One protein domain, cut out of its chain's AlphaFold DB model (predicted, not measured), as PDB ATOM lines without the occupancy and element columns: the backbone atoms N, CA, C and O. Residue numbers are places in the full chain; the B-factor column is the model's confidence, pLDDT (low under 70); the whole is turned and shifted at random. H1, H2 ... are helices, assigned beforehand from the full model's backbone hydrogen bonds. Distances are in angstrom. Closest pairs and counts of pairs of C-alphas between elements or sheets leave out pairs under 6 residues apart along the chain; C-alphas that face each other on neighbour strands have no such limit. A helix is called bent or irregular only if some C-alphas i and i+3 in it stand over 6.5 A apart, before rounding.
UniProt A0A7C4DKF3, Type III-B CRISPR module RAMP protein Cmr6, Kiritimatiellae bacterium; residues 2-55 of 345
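Overview. This is residues 2 to 55 of the 345 residues of the protein "Type III-B CRISPR module RAMP protein Cmr6" of Kiritimatiellae bacterium (UniProt A0A7C4DKF3). A helical hairpin of unequal arms, the short helix H2 packed beside the later part of the longer H3, forms one side of this small domain, and a second short helix, H1, sits off on the other side of H2's loops, meeting neither. H3 runs along the longest dimension, and residues 29 to 38 lead out from H2 and turn back into the start of H3 at Lys 39. The printed part has 54 residues with three named helices, in the order H1, H2, H3, and no named strand. The class is all helix, with 27 of the 54 residues in named helices. The whole is compact, with a radius of gyration of the C-alphas of 11.0 A and spans of 33 by 26 by 16 A.

Arrangement. Start at Pro 2 and go along to the first helix, H1, residues 7 to 13, which touches no helix. Eight residues further on, over a short link, you come to H2, residues 22 to 28, and H1 and H2 are apart. Another short link, of 10 residues, takes you to H3, residues 39 to 51, which is apart from H1. H2 and H3 form a helical hairpin: they touch, with 4 pairs of C-alphas within 8 A, and their closest C-alphas are those of Arg 22 and Leu 49, 6.4 A apart. H3 touches H2 with residues 45 to 49 alone. The two run opposite ways at a shallow tilt of 31 degrees, and their centres are 12.3 A apart. In the backbones of H1, H2 and H3, every O i to N i+4 pair is within hydrogen-bond range.

Along the chain. Find C-alpha 7 at (3.671, 115.166, -17.701), where H1 begins; it runs to Val 13. H2 begins at C-alpha 22, at (-2.668, 102.614, -33.926), and ends at Lys 28. H3 is the longest helix, 13 residues and 18.0 A from its first to its last C-alpha; from Lys 39 follow it to C-alpha 51 at (3.035, 93.928, -31.573). None of the three is bent.

Size, cuts and confidence. The two C-alphas farthest apart are those of Asp 37 and Asp 55, 33.1 A, and the C-alphas of Pro 2 and Asp 55 are 25.2 A apart. The printed part has no cut, and neither link between helices is long. The mean pLDDT of the printed part is 82.4; look for values under 70 at residue 2, residues 36 to 37, residues 52 to 53 and residue 55.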
ATOM      1  N   PRO A   2      12.335 109.366 -23.703       67.06
ATOM      2  CA  PRO A   2      12.142 109.015 -25.115       67.06
ATOM      3  C   PRO A   2      10.792 109.485 -25.692       67.06
ATOM      4  O   PRO A   2      10.555 109.352 -26.885       67.06
ATOM      5  N   TRP A   3       9.911 110.079 -24.876       74.56
ATOM      6  CA  TRP A   3       8.651 110.678 -25.321       74.56
ATOM      7  C   TRP A   3       8.588 112.162 -24.954       74.56
ATOM      8  O   TRP A   3       8.616 112.523 -23.773       74.56
ATOM      9  N   ALA A   4       8.438 113.019 -25.964       77.62
ATOM     10  CA  ALA A   4       8.222 114.456 -25.805       77.62
ATOM     11  C   ALA A   4       6.737 114.762 -25.521       77.62
ATOM     12  O   ALA A   4       6.026 115.332 -26.348       77.62
ATOM     13  N   LEU A   5       6.252 114.335 -24.351       82.62
ATOM     14  CA  LEU A   5       4.843 114.423 -23.952       82.62
ATOM     15  C   LEU A   5       4.642 115.265 -22.682       82.62
ATOM     16  O   LEU A   5       5.509 115.267 -21.802       82.62
ATOM     17  N   PRO A   6       3.483 115.935 -22.531       87.44
ATOM     18  CA  PRO A   6       3.087 116.554 -21.269       87.44
ATOM     19  C   PRO A   6       3.107 115.557 -20.092       87.44
ATOM     20  O   PRO A   6       2.803 114.372 -20.252       87.44
ATOM     21  N   ARG A   7       3.479 116.027 -18.891       85.62
ATOM     22  CA  ARG A   7       3.671 115.166 -17.701       85.62
ATOM     23  C   ARG A   7       2.393 114.444 -17.266       85.62
ATOM     24  O   ARG A   7       2.440 113.276 -16.891       85.62
ATOM     25  N   ASP A   8       1.269 115.141 -17.313       89.56
ATOM     26  CA  ASP A   8      -0.072 114.612 -17.048       89.56
ATOM     27  C   ASP A   8      -0.443 113.490 -18.029       89.56
ATOM     28  O   ASP A   8      -0.923 112.428 -17.621       89.56
ATOM     29  N   THR A   9      -0.125 113.679 -19.311       87.12
ATOM     30  CA  THR A   9      -0.330 112.674 -20.358       87.12
ATOM     31  C   THR A   9       0.510 111.430 -20.082       87.12
ATOM     32  O   THR A   9      -0.046 110.336 -20.033       87.12
ATOM     33  N   LEU A  10       1.817 111.582 -19.827       82.62
ATOM     34  CA  LEU A  10       2.714 110.463 -19.494       82.62
ATOM     35  C   LEU A  10       2.253 109.683 -18.260       82.62
ATOM     36  O   LEU A  10       2.293 108.456 -18.255       82.62
ATOM     37  N   THR A  11       1.775 110.392 -17.236       86.25
ATOM     38  CA  THR A  11       1.236 109.770 -16.018       86.25
ATOM     39  C   THR A  11       0.001 108.921 -16.329       86.25
ATOM     40  O   THR A  11      -0.189 107.863 -15.736       86.25
ATOM     41  N   THR A  12      -0.815 109.359 -17.291       86.62
ATOM     42  CA  THR A  12      -2.060 108.687 -17.682       86.62
ATOM     43  C   THR A  12      -1.812 107.463 -18.566       86.62
ATOM     44  O   THR A  12      -2.407 106.413 -18.339       86.62
ATOM     45  N   VAL A  13      -0.950 107.576 -19.583       84.25
ATOM     46  CA  VAL A  13      -0.725 106.494 -20.564       84.25
ATOM     47  C   VAL A  13       0.336 105.485 -20.126       84.25
ATOM     48  O   VAL A  13       0.397 104.385 -20.677       84.25
ATOM     49  N   GLY A  14       1.154 105.833 -19.133       83.25
ATOM     50  CA  GLY A  14       2.263 105.012 -18.664       83.25
ATOM     51  C   GLY A  14       3.492 105.062 -19.577       83.25
ATOM     52  O   GLY A  14       3.564 105.818 -20.545       83.25
ATOM     53  N   SER A  15       4.488 104.245 -19.237       77.62
ATOM     54  CA  SER A  15       5.749 104.122 -19.967       77.62
ATOM     55  C   SER A  15       6.086 102.631 -20.142       77.62
ATOM     56  O   SER A  15       6.373 101.969 -19.141       77.62
ATOM     57  N   PRO A  16       5.998 102.070 -21.366       76.50
ATOM     58  CA  PRO A  16       5.606 102.733 -22.616       76.50
ATOM     59  C   PRO A  16       4.110 103.129 -22.653       76.50
ATOM     60  O   PRO A  16       3.304 102.516 -21.941       76.50
ATOM     61  N   PRO A  17       3.723 104.130 -23.472       80.94
ATOM     62  CA  PRO A  17       2.334 104.555 -23.633       80.94
ATOM     63  C   PRO A  17       1.403 103.417 -24.062       80.94
ATOM     64  O   PRO A  17       1.546 102.837 -25.137       80.94
ATOM     65  N   ARG A  18       0.388 103.125 -23.249       82.12
ATOM     66  CA  ARG A  18      -0.652 102.140 -23.572       82.12
ATOM     67  C   ARG A  18      -1.808 102.823 -24.289       82.12
ATOM     68  O   ARG A  18      -2.679 103.417 -23.660       82.12
ATOM     69  N   VAL A  19      -1.817 102.732 -25.615       84.06
ATOM     70  CA  VAL A  19      -2.819 103.375 -26.473       84.06
ATOM     71  C   VAL A  19      -3.566 102.307 -27.267       84.06
ATOM     72  O   VAL A  19      -2.947 101.458 -27.889       84.06
ATOM     73  N   GLY A  20      -4.901 102.343 -27.258       82.69
ATOM     74  CA  GLY A  20      -5.742 101.351 -27.952       82.69
ATOM     75  C   GLY A  20      -5.950 101.605 -29.451       82.69
ATOM     76  O   GLY A  20      -6.613 100.820 -30.116       82.69
ATOM     77  N   ASN A  21      -5.402 102.691 -30.001       87.62
ATOM     78  CA  ASN A  21      -5.564 103.084 -31.403       87.62
ATOM     79  C   ASN A  21      -4.192 103.294 -32.073       87.62
ATOM     80  O   ASN A  21      -3.398 104.118 -31.614       87.62
ATOM     81  N   ARG A  22      -3.944 102.577 -33.181       89.19
ATOM     82  CA  ARG A  22      -2.668 102.614 -33.926       89.19
ATOM     83  C   ARG A  22      -2.321 103.995 -34.473       89.19
ATOM     84  O   ARG A  22      -1.172 104.404 -34.375       89.19
ATOM     85  N   SER A  23      -3.290 104.706 -35.055       90.94
ATOM     86  CA  SER A  23      -3.058 106.038 -35.632       90.94
ATOM     87  C   SER A  23      -2.692 107.037 -34.542       90.94
ATOM     88  O   SER A  23      -1.715 107.765 -34.684       90.94
ATOM     89  N   LEU A  24      -3.415 107.017 -33.419       90.62
ATOM     90  CA  LEU A  24      -3.110 107.885 -32.287       90.62
ATOM     91  C   LEU A  24      -1.710 107.603 -31.729       90.62
ATOM     92  O   LEU A  24      -0.964 108.543 -31.471       90.62
ATOM     93  N   PHE A  25      -1.349 106.324 -31.576       90.62
ATOM     94  CA  PHE A  25      -0.010 105.929 -31.150       90.62
ATOM     95  C   PHE A  25       1.067 106.450 -32.115       90.62
ATOM     96  O   PHE A  25       1.957 107.182 -31.689       90.62
ATOM     97  N   ALA A  26       0.944 106.147 -33.411       89.75
ATOM     98  CA  ALA A  26       1.927 106.523 -34.426       89.75
ATOM     99  C   ALA A  26       2.117 108.047 -34.558       89.75
ATOM    100  O   ALA A  26       3.235 108.505 -34.785       89.75
ATOM    101  N   ASP A  27       1.049 108.833 -34.390       89.94
ATOM    102  CA  ASP A  27       1.094 110.288 -34.583       89.94
ATOM    103  C   ASP A  27       1.474 111.073 -33.320       89.94
ATOM    104  O   ASP A  27       1.928 112.216 -33.423       89.94
ATOM    105  N   LYS A  28       1.213 110.528 -32.122       89.56
ATOM    106  CA  LYS A  28       1.340 111.273 -30.854       89.56
ATOM    107  C   LYS A  28       2.258 110.632 -29.824       89.56
ATOM    108  O   LYS A  28       2.723 111.348 -28.949       89.56
ATOM    109  N   PHE A  29       2.520 109.333 -29.917       88.38
ATOM    110  CA  PHE A  29       3.261 108.571 -28.907       88.38
ATOM    111  C   PHE A  29       4.489 107.847 -29.477       88.38
ATOM    112  O   PHE A  29       5.086 107.033 -28.777       88.38
ATOM    113  N   ALA A  30       4.881 108.162 -30.717       86.12
ATOM    114  CA  ALA A  30       6.150 107.717 -31.277       86.12
ATOM    115  C   ALA A  30       7.321 108.156 -30.383       86.12
ATOM    116  O   ALA A  30       7.325 109.269 -29.846       86.12
ATOM    117  N   GLU A  31       8.298 107.270 -30.209       85.38
ATOM    118  CA  GLU A  31       9.526 107.581 -29.486       85.38
ATOM    119  C   GLU A  31      10.404 108.494 -30.341       85.38
ATOM    120  O   GLU A  31      10.635 108.242 -31.526       85.38
ATOM    121  N   PHE A  32      10.918 109.544 -29.713       78.75
ATOM    122  CA  PHE A  32      11.899 110.442 -30.296       78.75
ATOM    123  C   PHE A  32      13.186 110.336 -29.494       78.75
ATOM    124  O   PHE A  32      13.175 110.419 -28.263       78.75
ATOM    125  N   ALA A  33      14.293 110.170 -30.203       76.06
ATOM    126  CA  ALA A  33      15.607 110.299 -29.613       76.06
ATOM    127  C   ALA A  33      16.147 111.709 -29.852       76.06
ATOM    128  O   ALA A  33      15.983 112.268 -30.936       76.06
ATOM    129  N   ASP A  34      16.811 112.259 -28.837       73.44
ATOM    130  CA  ASP A  34      17.568 113.510 -28.966       73.44
ATOM    131  C   ASP A  34      18.850 113.304 -29.801       73.44
ATOM    132  O   ASP A  34      19.385 114.254 -30.370       73.44
ATOM    133  N   ASP A  35      19.333 112.058 -29.877       76.88
ATOM    134  CA  ASP A  35      20.481 111.642 -30.680       76.88
ATOM    135  C   ASP A  35      20.029 111.231 -32.100       76.88
ATOM    136  O   ASP A  35      19.279 110.257 -32.239       76.88
ATOM    137  N   PRO A  36      20.489 111.922 -33.163       68.12
ATOM    138  CA  PRO A  36      20.191 111.566 -34.551       68.12
ATOM    139  C   PRO A  36      20.636 110.152 -34.957       68.12
ATOM    140  O   PRO A  36      20.105 109.609 -35.929       68.12
ATOM    141  N   ASP A  37      21.600 109.560 -34.246       69.62
ATOM    142  CA  ASP A  37      22.125 108.222 -34.527       69.62
ATOM    143  C   ASP A  37      21.403 107.107 -33.739       69.62
ATOM    144  O   ASP A  37      21.668 105.914 -33.952       69.62
ATOM    145  N   ASP A  38      20.447 107.451 -32.867       73.75
ATOM    146  CA  ASP A  38      19.706 106.473 -32.072       73.75
ATOM    147  C   ASP A  38      18.622 105.754 -32.893       73.75
ATOM    148  O   ASP A  38      17.499 106.215 -33.114       73.75
ATOM    149  N   LYS A  39      18.959 104.530 -33.301       75.56
ATOM    150  CA  LYS A  39      18.049 103.621 -34.012       75.56
ATOM    151  C   LYS A  39      17.079 102.877 -33.088       75.56
ATOM    152  O   LYS A  39      16.136 102.257 -33.586       75.56
ATOM    153  N   LYS A  40      17.286 102.902 -31.765       83.06
ATOM    154  CA  LYS A  40      16.467 102.153 -30.800       83.06
ATOM    155  C   LYS A  40      15.083 102.765 -30.655       83.06
ATOM    156  O   LYS A  40      14.124 102.005 -30.653       83.06
ATOM    157  N   ALA A  41      14.970 104.093 -30.626       84.94
ATOM    158  CA  ALA A  41      13.677 104.782 -30.546       84.94
ATOM    159  C   ALA A  41      12.763 104.429 -31.735       84.94
ATOM    160  O   ALA A  41      11.594 104.059 -31.574       84.94
ATOM    161  N   ARG A  42      13.326 104.443 -32.952       87.25
ATOM    162  CA  ARG A  42      12.624 103.985 -34.160       87.25
ATOM    163  C   ARG A  42      12.184 102.531 -34.008       87.25
ATOM    164  O   ARG A  42      11.010 102.234 -34.209       87.25
ATOM    165  N   SER A  43      13.107 101.644 -33.638       88.62
ATOM    166  CA  SER A  43      12.816 100.214 -33.511       88.62
ATOM    167  C   SER A  43      11.742  99.923 -32.459       88.62
ATOM    168  O   SER A  43      10.799  99.188 -32.743       88.62
ATOM    169  N   GLY A  44      11.817 100.572 -31.292       88.81
ATOM    170  CA  GLY A  44      10.831 100.466 -30.216       88.81
ATOM    171  C   GLY A  44       9.446 100.949 -30.643       88.81
ATOM    172  O   GLY A  44       8.450 100.267 -30.395       88.81
ATOM    173  N   THR A  45       9.378 102.059 -31.381       89.38
ATOM    174  CA  THR A  45       8.111 102.566 -31.927       89.38
ATOM    175  C   THR A  45       7.504 101.604 -32.945       89.38
ATOM    176  O   THR A  45       6.310 101.307 -32.874       89.38
ATOM    177  N   ILE A  46       8.304 101.099 -33.893       91.75
ATOM    178  CA  ILE A  46       7.807 100.152 -34.899       91.75
ATOM    179  C   ILE A  46       7.372  98.845 -34.239       91.75
ATOM    180  O   ILE A  46       6.312  98.331 -34.581       91.75
ATOM    181  N   GLN A  47       8.131  98.356 -33.259       89.75
ATOM    182  CA  GLN A  47       7.779  97.174 -32.481       89.75
ATOM    183  C   GLN A  47       6.437  97.352 -31.761       89.75
ATOM    184  O   GLN A  47       5.555  96.508 -31.882       89.75
ATOM    185  N   GLN A  48       6.234  98.467 -31.055       87.56
ATOM    186  CA  GLN A  48       4.965  98.734 -30.373       87.56
ATOM    187  C   GLN A  48       3.799  98.854 -31.364       87.56
ATOM    188  O   GLN A  48       2.717  98.334 -31.100       87.56
ATOM    189  N   LEU A  49       4.015  99.478 -32.526       88.75
ATOM    190  CA  LEU A  49       2.990  99.615 -33.560       88.75
ATOM    191  C   LEU A  49       2.551  98.259 -34.147       88.75
ATOM    192  O   LEU A  49       1.381  98.103 -34.509       88.75
ATOM    193  N   THR A  50       3.468  97.292 -34.255       87.81
ATOM    194  CA  THR A  50       3.201  95.972 -34.844       87.81
ATOM    195  C   THR A  50       2.738  94.930 -33.825       87.81
ATOM    196  O   THR A  50       1.872  94.121 -34.155       87.81
ATOM    197  N   GLU A  51       3.269  94.954 -32.600       78.06
ATOM    198  CA  GLU A  51       3.035  93.928 -31.573       78.06
ATOM    199  C   GLU A  51       1.898  94.263 -30.606       78.06
ATOM    200  O   GLU A  51       1.309  93.349 -30.023       78.06
ATOM    201  N   ALA A  52       1.557  95.541 -30.410       64.81
ATOM    202  CA  ALA A  52       0.459  95.862 -29.511       64.81
ATOM    203  C   ALA A  52      -0.860  95.316 -30.082       64.81
ATOM    204  O   ALA A  52      -1.179  95.470 -31.265       64.81
ATOM    205  N   GLY A  53      -1.628  94.643 -29.220       64.94
ATOM    206  CA  GLY A  53      -2.936  94.064 -29.524       64.94
ATOM    207  C   GLY A  53      -3.995  95.140 -29.747       64.94
ATOM    208  O   GLY A  53      -4.931  95.266 -28.965       64.94
ATOM    209  N   PHE A  54      -3.823  95.949 -30.791       73.31
ATOM    210  CA  PHE A  54      -4.776  96.963 -31.204       73.31
ATOM    211  C   PHE A  54      -6.022  96.273 -31.750       73.31
ATOM    212  O   PHE A  54      -6.002  95.721 -32.852       73.31
ATOM    213  N   ASP A  55      -7.102  96.308 -30.979       69.38
ATOM    214  CA  ASP A  55      -8.407  95.850 -31.430       69.38
ATOM    215  C   ASP A  55      -9.147  97.011 -32.104       69.38
ATOM    216  O   ASP A  55      -9.544  97.982 -31.462       69.38
TER     217      ASP A  55